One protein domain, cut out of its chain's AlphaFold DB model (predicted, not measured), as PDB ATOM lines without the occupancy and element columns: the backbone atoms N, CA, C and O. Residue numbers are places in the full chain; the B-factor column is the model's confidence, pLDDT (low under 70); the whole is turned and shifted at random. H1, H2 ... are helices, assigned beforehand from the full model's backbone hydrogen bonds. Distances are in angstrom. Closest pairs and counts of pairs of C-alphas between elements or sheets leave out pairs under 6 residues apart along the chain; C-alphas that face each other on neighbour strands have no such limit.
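This is residues 51 to 134 of the 149 residues of an uncharacterized protein of Acinetobacter seifertii (UniProt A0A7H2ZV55). Three helices, H1, H2 and H3, make a small up-and-down bundle with their centres set in a triangle, and the long helix H1 is the core of the whole, with H2, H3, H4 and H5 each packed on it. H4 starts on the later half of H1 and slants away from the bundle, and residues 122 to 129 lead back to short H5, which packs on the earlier half of H1. The printed part has 84 residues with five named helices, H1 to H5 in order, and no named strand: all helix. It is compact and rounded, with a radius of gyration of the C-alphas of 12.5 A and spans of 34 by 25 by 21 A.

Begin at the hub, H1, residues 51 to 66. H2, residues 73 to 83, touches it and forms a helical hairpin with it, at a shallow tilt of 31 degrees, opposite ways; the closest C-alphas, of Ala 52 and Val 81, are 6.3 A apart. H3, residues 91 to 105, touches H1 at a shallow tilt of 24 degrees, the same way, closest at the C-alphas of Leu 55 and Val 94, 7.0 A. H2 and H3 are close but not clearly touching. H4, residues 110 to 121, touches H1 with residues 110 to 114 alone, at a steep tilt of 60 degrees; the closest C-alphas, of Leu 62 and Leu 110, are 7.3 A apart. H5, residues 130 to 133, touches residues 51 to 58 of H1, closest at the C-alphas of Gln 54 and Phe 130, 6.0 A. H2 is apart from H4 and H5. In H1, H2, H3 and H4 every O i to N i+4 pair is within hydrogen-bond range; H5 is too short for one.

Find C-alpha 51 at (34.254, -41.073, -29.893); from there H1 runs 22.4 A to C-alpha 66. H3 covers 21.1 A, H4 16.4 A and H2 15.5 A. H5 ends at C-alpha 133, (32.215, -36.359, -26.505).

The C-alphas farthest apart, of Lys 87 and Glu 120, are 34.9 A apart. The printed part has no cut; the link from H3 to H4 is tight, and the others are short. Look for low confidence at residues 123 to 127, under 70.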
ATOM      1  N   LYS A  51      33.896 -41.964 -31.008       92.31
ATOM      2  CA  LYS A  51      34.254 -41.073 -29.893       92.31
ATOM      3  C   LYS A  51      35.762 -40.870 -29.796       92.31
ATOM      4  O   LYS A  51      36.207 -39.738 -29.649       92.31
ATOM      5  N   ALA A  52      36.559 -41.928 -29.964       93.06
ATOM      6  CA  ALA A  52      38.020 -41.796 -29.987       93.06
ATOM      7  C   ALA A  52      38.492 -40.877 -31.121       93.06
ATOM      8  O   ALA A  52      39.385 -40.056 -30.918       93.06
ATOM      9  N   LYS A  53      37.856 -40.967 -32.298       92.88
ATOM     10  CA  LYS A  53      38.140 -40.079 -33.432       92.88
ATOM     11  C   LYS A  53      37.830 -38.621 -33.092       92.88
ATOM     12  O   LYS A  53      38.658 -37.756 -33.349       92.88
ATOM     13  N   GLN A  54      36.675 -38.349 -32.483       93.25
ATOM     14  CA  GLN A  54      36.320 -36.984 -32.083       93.25
ATOM     15  C   GLN A  54      37.259 -36.442 -30.997       93.25
ATOM     16  O   GLN A  54      37.685 -35.294 -31.090       93.25
ATOM     17  N   LEU A  55      37.656 -37.263 -30.019       95.19
ATOM     18  CA  LEU A  55      38.596 -36.846 -28.976       95.19
ATOM     19  C   LEU A  55      39.973 -36.541 -29.571       95.19
ATOM     20  O   LEU A  55      40.583 -35.530 -29.237       95.19
ATOM     21  N   TYR A  56      40.445 -37.381 -30.492       94.94
ATOM     22  CA  TYR A  56      41.681 -37.134 -31.225       94.94
ATOM     23  C   TYR A  56      41.620 -35.824 -32.018       94.94
ATOM     24  O   TYR A  56      42.534 -35.007 -31.911       94.94
ATOM     25  N   ASN A  57      40.530 -35.584 -32.751       93.31
ATOM     26  CA  ASN A  57      40.325 -34.337 -33.483       93.31
ATOM     27  C   ASN A  57      40.348 -33.124 -32.541       93.31
ATOM     28  O   ASN A  57      41.012 -32.134 -32.843       93.31
ATOM     29  N   ALA A  58      39.691 -33.211 -31.381       94.50
ATOM     30  CA  ALA A  58      39.702 -32.145 -30.382       94.50
ATOM     31  C   ALA A  58      41.125 -31.856 -29.873       94.50
ATOM     32  O   ALA A  58      41.527 -30.700 -29.775       94.50
ATOM     33  N   ILE A  59      41.914 -32.904 -29.611       95.31
ATOM     34  CA  ILE A  59      43.322 -32.786 -29.208       95.31
ATOM     35  C   ILE A  59      44.160 -32.127 -30.311       95.31
ATOM     36  O   ILE A  59      44.982 -31.266 -30.008       95.31
ATOM     37  N   MET A  60      43.956 -32.495 -31.580       94.94
ATOM     38  CA  MET A  60      44.666 -31.893 -32.719       94.94
ATOM     39  C   MET A  60      44.364 -30.409 -32.858       94.94
ATOM     40  O   MET A  60      45.295 -29.612 -32.958       94.94
ATOM     41  N   TRP A  61      43.089 -30.028 -32.790       93.12
ATOM     42  CA  TRP A  61      42.699 -28.622 -32.798       93.12
ATOM     43  C   TRP A  61      43.278 -27.862 -31.616       93.12
ATOM     44  O   TRP A  61      43.814 -26.775 -31.795       93.12
ATOM     45  N   LEU A  62      43.224 -28.441 -30.417       94.69
ATOM     46  CA  LEU A  62      43.775 -27.803 -29.233       94.69
ATOM     47  C   LEU A  62      45.283 -27.560 -29.382       94.69
ATOM     48  O   LEU A  62      45.717 -26.436 -29.154       94.69
ATOM     49  N   ILE A  63      46.055 -28.562 -29.828       94.69
ATOM     50  CA  ILE A  63      47.498 -28.431 -30.105       94.69
ATOM     51  C   ILE A  63      47.771 -27.315 -31.116       94.69
ATOM     52  O   ILE A  63      48.657 -26.499 -30.874       94.69
ATOM     53  N   LEU A  64      47.007 -27.269 -32.212       91.50
ATOM     54  CA  LEU A  64      47.136 -26.251 -33.256       91.50
ATOM     55  C   LEU A  64      46.870 -24.840 -32.728       91.50
ATOM     56  O   LEU A  64      47.639 -23.927 -33.000       91.50
ATOM     57  N   ILE A  65      45.789 -24.657 -31.968       92.38
ATOM     58  CA  ILE A  65      45.341 -23.331 -31.525       92.38
ATOM     59  C   ILE A  65      46.264 -22.758 -30.445       92.38
ATOM     60  O   ILE A  65      46.490 -21.550 -30.419       92.38
ATOM     61  N   ILE A  66      46.774 -23.596 -29.535       93.06
ATOM     62  CA  ILE A  66      47.647 -23.135 -28.439       93.06
ATOM     63  C   ILE A  66      49.137 -23.194 -28.783       93.06
ATOM     64  O   ILE A  66      49.950 -22.866 -27.922       93.06
ATOM     65  N   ASP A  67      49.482 -23.653 -29.990       92.94
ATOM     66  CA  ASP A  67      50.856 -23.945 -30.409       92.94
ATOM     67  C   ASP A  67      51.594 -24.819 -29.371       92.94
ATOM     68  O   ASP A  67      52.631 -24.472 -28.796       92.94
ATOM     69  N   ALA A  68      50.974 -25.955 -29.026       92.81
ATOM     70  CA  ALA A  68      51.466 -26.803 -27.947       92.81
ATOM     71  C   ALA A  68      52.830 -27.407 -28.300       92.81
ATOM     72  O   ALA A  68      52.986 -28.101 -29.303       92.81
ATOM     73  N   ARG A  69      53.813 -27.238 -27.413       92.25
ATOM     74  CA  ARG A  69      55.127 -27.867 -27.592       92.25
ATOM     75  C   ARG A  69      55.049 -29.394 -27.446       92.25
ATOM     76  O   ARG A  69      54.312 -29.881 -26.580       92.25
ATOM     77  N   PRO A  70      55.854 -30.158 -28.211       89.62
ATOM     78  CA  PRO A  70      56.015 -31.593 -28.001       89.62
ATOM     79  C   PRO A  70      56.393 -31.926 -26.552       89.62
ATOM     80  O   PRO A  70      56.958 -31.096 -25.844       89.62
ATOM     81  N   GLN A  71      56.116 -33.162 -26.127       89.12
ATOM     82  CA  GLN A  71      56.374 -33.657 -24.760       89.12
ATOM     83  C   GLN A  71      55.560 -32.966 -23.650       89.12
ATOM     84  O   GLN A  71      55.842 -33.130 -22.466       89.12
ATOM     85  N   THR A  72      54.516 -32.220 -24.006       91.88
ATOM     86  CA  THR A  72      53.533 -31.729 -23.033       91.88
ATOM     87  C   THR A  72      52.465 -32.799 -22.754       91.88
ATOM     88  O   THR A  72      52.248 -33.688 -23.582       91.88
ATOM     89  N   PRO A  73      51.756 -32.742 -21.608       92.94
ATOM     90  CA  PRO A  73      50.775 -33.764 -21.225       92.94
ATOM     91  C   PRO A  73      49.693 -34.059 -22.277       92.94
ATOM     92  O   PRO A  73      49.224 -35.193 -22.368       92.94
ATOM     93  N   ILE A  74      49.337 -33.080 -23.113       94.69
ATOM     94  CA  ILE A  74      48.391 -33.252 -24.223       94.69
ATOM     95  C   ILE A  74      48.876 -34.273 -25.267       94.69
ATOM     96  O   ILE A  74      48.071 -35.053 -25.772       94.69
ATOM     97  N   TYR A  75      50.186 -34.351 -25.531       94.88
ATOM     98  CA  TYR A  75      50.767 -35.352 -26.433       94.88
ATOM     99  C   TYR A  75      50.710 -36.758 -25.831       94.88
ATOM    100  O   TYR A  75      50.446 -37.720 -26.547       94.88
ATOM    101  N   ASN A  76      50.849 -36.888 -24.510       94.00
ATOM    102  CA  ASN A  76      50.696 -38.186 -23.849       94.00
ATOM    103  C   ASN A  76      49.259 -38.710 -23.974       94.00
ATOM    104  O   ASN A  76      49.053 -39.903 -24.194       94.00
ATOM    105  N   ILE A  77      48.259 -37.827 -23.852       94.44
ATOM    106  CA  ILE A  77      46.848 -38.187 -24.062       94.44
ATOM    107  C   ILE A  77      46.613 -38.516 -25.541       94.44
ATOM    108  O   ILE A  77      46.023 -39.552 -25.844       94.44
ATOM    109  N   ARG A  78      47.146 -37.706 -26.468       95.44
ATOM    110  CA  ARG A  78      47.101 -37.977 -27.914       95.44
ATOM    111  C   ARG A  78      47.583 -39.388 -28.241       95.44
ATOM    112  O   ARG A  78      46.902 -40.118 -28.955       95.44
ATOM    113  N   ASP A  79      48.753 -39.760 -27.732       94.81
ATOM    114  CA  ASP A  79      49.400 -41.030 -28.061       94.81
ATOM    115  C   ASP A  79      48.629 -42.221 -27.490       94.81
ATOM    116  O   ASP A  79      48.530 -43.262 -28.143       94.81
ATOM    117  N   LYS A  80      48.005 -42.060 -26.317       94.38
ATOM    118  CA  LYS A  80      47.080 -43.057 -25.761       94.38
ATOM    119  C   LYS A  80      45.845 -43.236 -26.637       94.38
ATOM    120  O   LYS A  80      45.542 -44.370 -27.011       94.38
ATOM    121  N   VAL A  81      45.184 -42.142 -27.019       93.94
ATOM    122  CA  VAL A  81      44.001 -42.182 -27.896       93.94
ATOM    123  C   VAL A  81      44.353 -42.815 -29.243       93.94
ATOM    124  O   VAL A  81      43.606 -43.650 -29.745       93.94
ATOM    125  N   LEU A  82      45.523 -42.496 -29.803       93.12
ATOM    126  CA  LEU A  82      45.994 -43.082 -31.058       93.12
ATOM    127  C   LEU A  82      46.290 -44.585 -30.922       93.12
ATOM    128  O   LEU A  82      45.894 -45.376 -31.781       93.12
ATOM    129  N   LYS A  83      46.946 -44.996 -29.830       93.44
ATOM    130  CA  LYS A  83      47.248 -46.404 -29.529       93.44
ATOM    131  C   LYS A  83      45.976 -47.239 -29.371       93.44
ATOM    132  O   LYS A  83      45.935 -48.381 -29.824       93.44
ATOM    133  N   PHE A  84      44.936 -46.668 -28.767       92.94
ATOM    134  CA  PHE A  84      43.653 -47.329 -28.517       92.94
ATOM    135  C   PHE A  84      42.520 -46.810 -29.413       92.94
ATOM    136  O   PHE A  84      41.357 -46.869 -29.028       92.94
ATOM    137  N   LYS A  85      42.836 -46.378 -30.643       92.19
ATOM    138  CA  LYS A  85      41.903 -45.730 -31.589       92.19
ATOM    139  C   LYS A  85      40.601 -46.484 -31.893       92.19
ATOM    140  O   LYS A  85      39.643 -45.898 -32.389       92.19
ATOM    141  N   TYR A  86      40.568 -47.787 -31.641       91.94
ATOM    142  CA  TYR A  86      39.434 -48.685 -31.877       91.94
ATOM    143  C   TYR A  86      38.537 -48.882 -30.645       91.94
ATOM    144  O   TYR A  86      37.475 -49.494 -30.758       91.94
ATOM    145  N   LYS A  87      38.944 -48.385 -29.473       92.19
ATOM    146  CA  LYS A  87      38.175 -48.443 -28.225       92.19
ATOM    147  C   LYS A  87      37.565 -47.086 -27.907       92.19
ATOM    148  O   LYS A  87      38.016 -46.062 -28.408       92.19
ATOM    149  N   GLU A  88      36.521 -47.092 -27.089       92.88
ATOM    150  CA  GLU A  88      35.990 -45.861 -26.512       92.88
ATOM    151  C   GLU A  88      37.040 -45.244 -25.567       92.88
ATOM    152  O   GLU A  88      37.677 -45.996 -24.821       92.88
ATOM    153  N   PRO A  89      37.286 -43.922 -25.638       92.62
ATOM    154  CA  PRO A  89      38.232 -43.260 -24.749       92.62
ATOM    155  C   PRO A  89      37.725 -43.273 -23.307       92.62
ATOM    156  O   PRO A  89      36.522 -43.331 -23.062       92.62
ATOM    157  N   PHE A  90      38.644 -43.188 -22.350       91.69
ATOM    158  CA  PHE A  90      38.255 -43.122 -20.947       91.69
ATOM    159  C   PHE A  90      37.675 -41.748 -20.608       91.69
ATOM    160  O   PHE A  90      38.195 -40.713 -21.030       91.69
ATOM    161  N   ASP A  91      36.668 -41.731 -19.740       91.00
ATOM    162  CA  ASP A  91      36.073 -40.507 -19.196       91.00
ATOM    163  C   ASP A  91      37.122 -39.552 -18.614       91.00
ATOM    164  O   ASP A  91      37.041 -38.338 -18.789       91.00
ATOM    165  N   SER A  92      38.159 -40.091 -17.969       91.06
ATOM    166  CA  SER A  92      39.270 -39.303 -17.431       91.06
ATOM    167  C   SER A  92      40.077 -38.580 -18.516       91.06
ATOM    168  O   SER A  92      40.536 -37.459 -18.284       91.06
ATOM    169  N   GLU A  93      40.226 -39.168 -19.704       92.88
ATOM    170  CA  GLU A  93      40.896 -38.544 -20.850       92.88
ATOM    171  C   GLU A  93      40.041 -37.401 -21.402       92.88
ATOM    172  O   GLU A  93      40.544 -36.291 -21.582       92.88
ATOM    173  N   VAL A  94      38.736 -37.636 -21.576       93.62
ATOM    174  CA  VAL A  94      37.775 -36.619 -22.034       93.62
ATOM    175  C   VAL A  94      37.720 -35.440 -21.055       93.62
ATOM    176  O   VAL A  94      37.864 -34.289 -21.470       93.62
ATOM    177  N   LYS A  95      37.612 -35.708 -19.746       93.06
ATOM    178  CA  LYS A  95      37.651 -34.684 -18.685       93.06
ATOM    179  C   LYS A  95      38.955 -33.894 -18.688       93.06
ATOM    180  O   LYS A  95      38.936 -32.674 -18.547       93.06
ATOM    181  N   SER A  96      40.089 -34.576 -18.854       93.88
ATOM    182  CA  SER A  96      41.399 -33.920 -18.882       93.88
ATOM    183  C   SER A  96      41.487 -32.922 -20.033       93.88
ATOM    184  O   SER A  96      41.897 -31.781 -19.818       93.88
ATOM    185  N   ILE A  97      41.048 -33.312 -21.234       95.38
ATOM    186  CA  ILE A  97      41.023 -32.416 -22.395       95.38
ATOM    187  C   ILE A  97      40.029 -31.270 -22.193       95.38
ATOM    188  O   ILE A  97      40.393 -30.123 -22.435       95.38
ATOM    189  N   ASN A  98      38.832 -31.532 -21.665       94.12
ATOM    190  CA  ASN A  98      37.858 -30.487 -21.332       94.12
ATOM    191  C   ASN A  98      38.451 -29.414 -20.399       94.12
ATOM    192  O   ASN A  98      38.342 -28.214 -20.654       94.12
ATOM    193  N   THR A  99      39.160 -29.845 -19.354       93.88
ATOM    194  CA  THR A  99      39.857 -28.949 -18.423       93.88
ATOM    195  C   THR A  99      40.989 -28.179 -19.106       93.88
ATOM    196  O   THR A  99      41.146 -26.979 -18.869       93.88
ATOM    197  N   MET A 100      41.764 -28.825 -19.985       94.81
ATOM    198  CA  MET A 100      42.805 -28.144 -20.764       94.81
ATOM    199  C   MET A 100      42.216 -27.062 -21.678       94.81
ATOM    200  O   MET A 100      42.773 -25.966 -21.730       94.81
ATOM    201  N   ILE A 101      41.086 -27.327 -22.342       95.00
ATOM    202  CA  ILE A 101      40.377 -26.345 -23.177       95.00
ATOM    203  C   ILE A 101      39.936 -25.153 -22.323       95.00
ATOM    204  O   ILE A 101      40.298 -24.013 -22.621       95.00
ATOM    205  N   ARG A 102      39.226 -25.419 -21.217       93.94
ATOM    206  CA  ARG A 102      38.746 -24.389 -20.283       93.94
ATOM    207  C   ARG A 102      39.869 -23.450 -19.847       93.94
ATOM    208  O   ARG A 102      39.716 -22.227 -19.903       93.94
ATOM    209  N   ASN A 103      40.993 -24.031 -19.427       92.69
ATOM    210  CA  ASN A 103      42.145 -23.284 -18.929       92.69
ATOM    211  C   ASN A 103      42.853 -22.510 -20.049       92.69
ATOM    212  O   ASN A 103      43.271 -21.374 -19.833       92.69
ATOM    213  N   SER A 104      42.951 -23.088 -21.250       92.00
ATOM    214  CA  SER A 104      43.631 -22.459 -22.390       92.00
ATOM    215  C   SER A 104      42.845 -21.279 -22.961       92.00
ATOM    216  O   SER A 104      43.435 -20.281 -23.372       92.00
ATOM    217  N   PHE A 105      41.512 -21.360 -22.976       92.62
ATOM    218  CA  PHE A 105      40.662 -20.378 -23.657       92.62
ATOM    219  C   PHE A 105      39.850 -19.480 -22.722       92.62
ATOM    220  O   PHE A 105      38.958 -18.772 -23.190       92.62
ATOM    221  N   LYS A 106      40.169 -19.456 -21.420       89.69
ATOM    222  CA  LYS A 106      39.510 -18.595 -20.419       89.69
ATOM    223  C   LYS A 106      37.979 -18.745 -20.441       89.69
ATOM    224  O   LYS A 106      37.260 -17.754 -20.535       89.69
ATOM    225  N   ASN A 107      37.501 -19.988 -20.352       86.31
ATOM    226  CA  ASN A 107      36.080 -20.378 -20.397       86.31
ATOM    227  C   ASN A 107      35.366 -20.240 -21.760       86.31
ATOM    228  O   ASN A 107      34.142 -20.317 -21.798       86.31
ATOM    229  N   ARG A 108      36.092 -20.065 -22.867       91.25
ATOM    230  CA  ARG A 108      35.530 -20.220 -24.222       91.25
ATOM    231  C   ARG A 108      35.610 -21.667 -24.692       91.25
ATOM    232  O   ARG A 108      36.489 -22.407 -24.242       91.25
ATOM    233  N   THR A 109      34.715 -22.059 -25.591       93.12
ATOM    234  CA  THR A 109      34.699 -23.431 -26.118       93.12
ATOM    235  C   THR A 109      35.727 -23.623 -27.235       93.12
ATOM    236  O   THR A 109      36.173 -22.671 -27.886       93.12
ATOM    237  N   LEU A 110      36.127 -24.871 -27.469       92.19
ATOM    238  CA  LEU A 110      36.980 -25.244 -28.590       92.19
ATOM    239  C   LEU A 110      36.264 -24.963 -29.916       92.19
ATOM    240  O   LEU A 110      36.872 -24.396 -30.823       92.19
ATOM    241  N   THR A 111      34.970 -25.273 -30.000       91.12
ATOM    242  CA  THR A 111      34.129 -24.953 -31.160       91.12
ATOM    243  C   THR A 111      34.120 -23.454 -31.481       91.12
ATOM    244  O   THR A 111      34.300 -23.086 -32.640       91.12
ATOM    245  N   GLU A 112      34.003 -22.569 -30.486       91.19
ATOM    246  CA  GLU A 112      34.092 -21.114 -30.700       91.19
ATOM    247  C   GLU A 112      35.437 -20.701 -31.307       91.19
ATOM    248  O   GLU A 112      35.482 -19.899 -32.241       91.19
ATOM    249  N   LYS A 113      36.542 -21.264 -30.805       91.25
ATOM    250  CA  LYS A 113      37.885 -20.974 -31.320       91.25
ATOM    251  C   LYS A 113      38.095 -21.487 -32.737       91.25
ATOM    252  O   LYS A 113      38.673 -20.776 -33.554       91.25
ATOM    253  N   ILE A 114      37.595 -22.679 -33.041       89.06
ATOM    254  CA  ILE A 114      37.646 -23.230 -34.395       89.06
ATOM    255  C   ILE A 114      36.800 -22.382 -35.341       89.06
ATOM    256  O   ILE A 114      37.269 -22.042 -36.419       89.06
ATOM    257  N   ASN A 115      35.588 -21.987 -34.945       87.56
ATOM    258  CA  ASN A 115      34.719 -21.159 -35.780       87.56
ATOM    259  C   ASN A 115      35.338 -19.788 -36.066       87.56
ATOM    260  O   ASN A 115      35.270 -19.321 -37.201       87.56
ATOM    261  N   GLN A 116      36.006 -19.180 -35.082       87.06
ATOM    262  CA  GLN A 116      36.777 -17.958 -35.303       87.06
ATOM    263  C   GLN A 116      37.848 -18.169 -36.393       87.06
ATOM    264  O   GLN A 116      37.910 -17.401 -37.350       87.06
ATOM    265  N   LEU A 117      38.627 -19.253 -36.304       84.69
ATOM    266  CA  LEU A 117      39.639 -19.583 -37.312       84.69
ATOM    267  C   LEU A 117      39.035 -19.902 -38.684       84.69
ATOM    268  O   LEU A 117      39.619 -19.530 -39.701       84.69
ATOM    269  N   LYS A 118      37.876 -20.569 -38.735       81.56
ATOM    270  CA  LYS A 118      37.167 -20.867 -39.986       81.56
ATOM    271  C   LYS A 118      36.772 -19.591 -40.718       81.56
ATOM    272  O   LYS A 118      37.016 -19.504 -41.917       81.56
ATOM    273  N   ILE A 119      36.222 -18.606 -40.004       81.62
ATOM    274  CA  ILE A 119      35.848 -17.300 -40.571       81.62
ATOM    275  C   ILE A 119      37.089 -16.577 -41.105       81.62
ATOM    276  O   ILE A 119      37.069 -16.058 -42.217       81.62
ATOM    277  N   GLU A 120      38.182 -16.580 -40.339       79.25
ATOM    278  CA  GLU A 120      39.430 -15.907 -40.714       79.25
ATOM    279  C   GLU A 120      40.126 -16.559 -41.927       79.25
ATOM    280  O   GLU A 120      40.799 -15.866 -42.688       79.25
ATOM    281  N   ASN A 121      39.960 -17.873 -42.132       73.94
ATOM    282  CA  ASN A 121      40.713 -18.649 -43.130       73.94
ATOM    283  C   ASN A 121      39.855 -19.268 -44.251       73.94
ATOM    284  O   ASN A 121      40.397 -19.950 -45.121       73.94
ATOM    285  N   ASN A 122      38.538 -19.043 -44.252       71.38
ATOM    286  CA  ASN A 122      37.581 -19.615 -45.209       71.38
ATOM    287  C   ASN A 122      37.680 -21.156 -45.331       71.38
ATOM    288  O   ASN A 122      37.747 -21.717 -46.433       71.38
ATOM    289  N   ILE A 123      37.749 -21.826 -44.175       69.19
ATOM    290  CA  ILE A 123      37.836 -23.291 -44.041       69.19
ATOM    291  C   ILE A 123      36.417 -23.890 -44.083       69.19
ATOM    292  O   ILE A 123      35.499 -23.327 -43.489       69.19
ATOM    293  N   GLY A 124      36.243 -25.038 -44.751       63.00
ATOM    294  CA  GLY A 124      34.955 -25.735 -44.890       63.00
ATOM    295  C   GLY A 124      34.289 -26.171 -43.569       63.00
ATOM    296  O   GLY A 124      34.920 -26.249 -42.510       63.00
ATOM    297  N   GLU A 125      32.980 -26.447 -43.628       60.22
ATOM    298  CA  GLU A 125      32.133 -26.606 -42.435       60.22
ATOM    299  C   GLU A 125      32.256 -27.969 -41.717       60.22
ATOM    300  O   GLU A 125      32.225 -27.994 -40.482       60.22
ATOM    301  N   GLU A 126      32.481 -29.085 -42.419       60.09
ATOM    302  CA  GLU A 126      32.328 -30.446 -41.865       60.09
ATOM    303  C   GLU A 126      33.637 -31.128 -41.427       60.09
ATOM    304  O   GLU A 126      34.191 -31.956 -42.145       60.09
ATOM    305  N   LEU A 127      34.128 -30.873 -40.209       63.47
ATOM    306  CA  LEU A 127      35.286 -31.640 -39.700       63.47
ATOM    307  C   LEU A 127      35.103 -32.255 -38.309       63.47
ATOM    308  O   LEU A 127      35.770 -33.247 -37.995       63.47
ATOM    309  N   CYS A 128      34.250 -31.702 -37.443       76.31
ATOM    310  CA  CYS A 128      34.194 -32.094 -36.030       76.31
ATOM    311  C   CYS A 128      32.758 -32.147 -35.498       76.31
ATOM    312  O   CYS A 128      31.980 -31.227 -35.713       76.31
ATOM    313  N   GLU A 129      32.446 -33.209 -34.756       83.50
ATOM    314  CA  GLU A 129      31.155 -33.452 -34.101       83.50
ATOM    315  C   GLU A 129      31.401 -33.669 -32.602       83.50
ATOM    316  O   GLU A 129      31.223 -34.772 -32.069       83.50
ATOM    317  N   PHE A 130      31.907 -32.642 -31.917       86.94
ATOM    318  CA  PHE A 130      32.353 -32.807 -30.532       86.94
ATOM    319  C   PHE A 130      31.227 -33.043 -29.530       86.94
ATOM    320  O   PHE A 130      31.494 -33.505 -28.424       86.94
ATOM    321  N   ASP A 131      29.970 -32.834 -29.918       85.94
ATOM    322  CA  ASP A 131      28.822 -33.232 -29.103       85.94
ATOM    323  C   ASP A 131      28.841 -34.730 -28.770       85.94
ATOM    324  O   ASP A 131      28.411 -35.120 -27.690       85.94
ATOM    325  N   LYS A 132      29.457 -35.569 -29.616       86.19
ATOM    326  CA  LYS A 132      29.665 -37.003 -29.337       86.19
ATOM    327  C   LYS A 132      30.573 -37.274 -28.128       86.19
ATOM    328  O   LYS A 132      30.598 -38.404 -27.638       86.19
ATOM    329  N   LEU A 133      31.346 -36.281 -27.683       84.88
ATOM    330  CA  LEU A 133      32.215 -36.359 -26.505       84.88
ATOM    331  C   LEU A 133      31.511 -35.923 -25.222       84.88
ATOM    332  O   LEU A 133      31.994 -36.251 -24.142       84.88
ATOM    333  N   LYS A 134      30.397 -35.193 -25.329       84.12
ATOM    334  CA  LYS A 134      29.607 -34.788 -24.170       84.12
ATOM    335  C   LYS A 134      28.906 -36.028 -23.630       84.12
ATOM    336  O   LYS A 134      28.118 -36.672 -24.318       84.12
TER     337      LYS A 134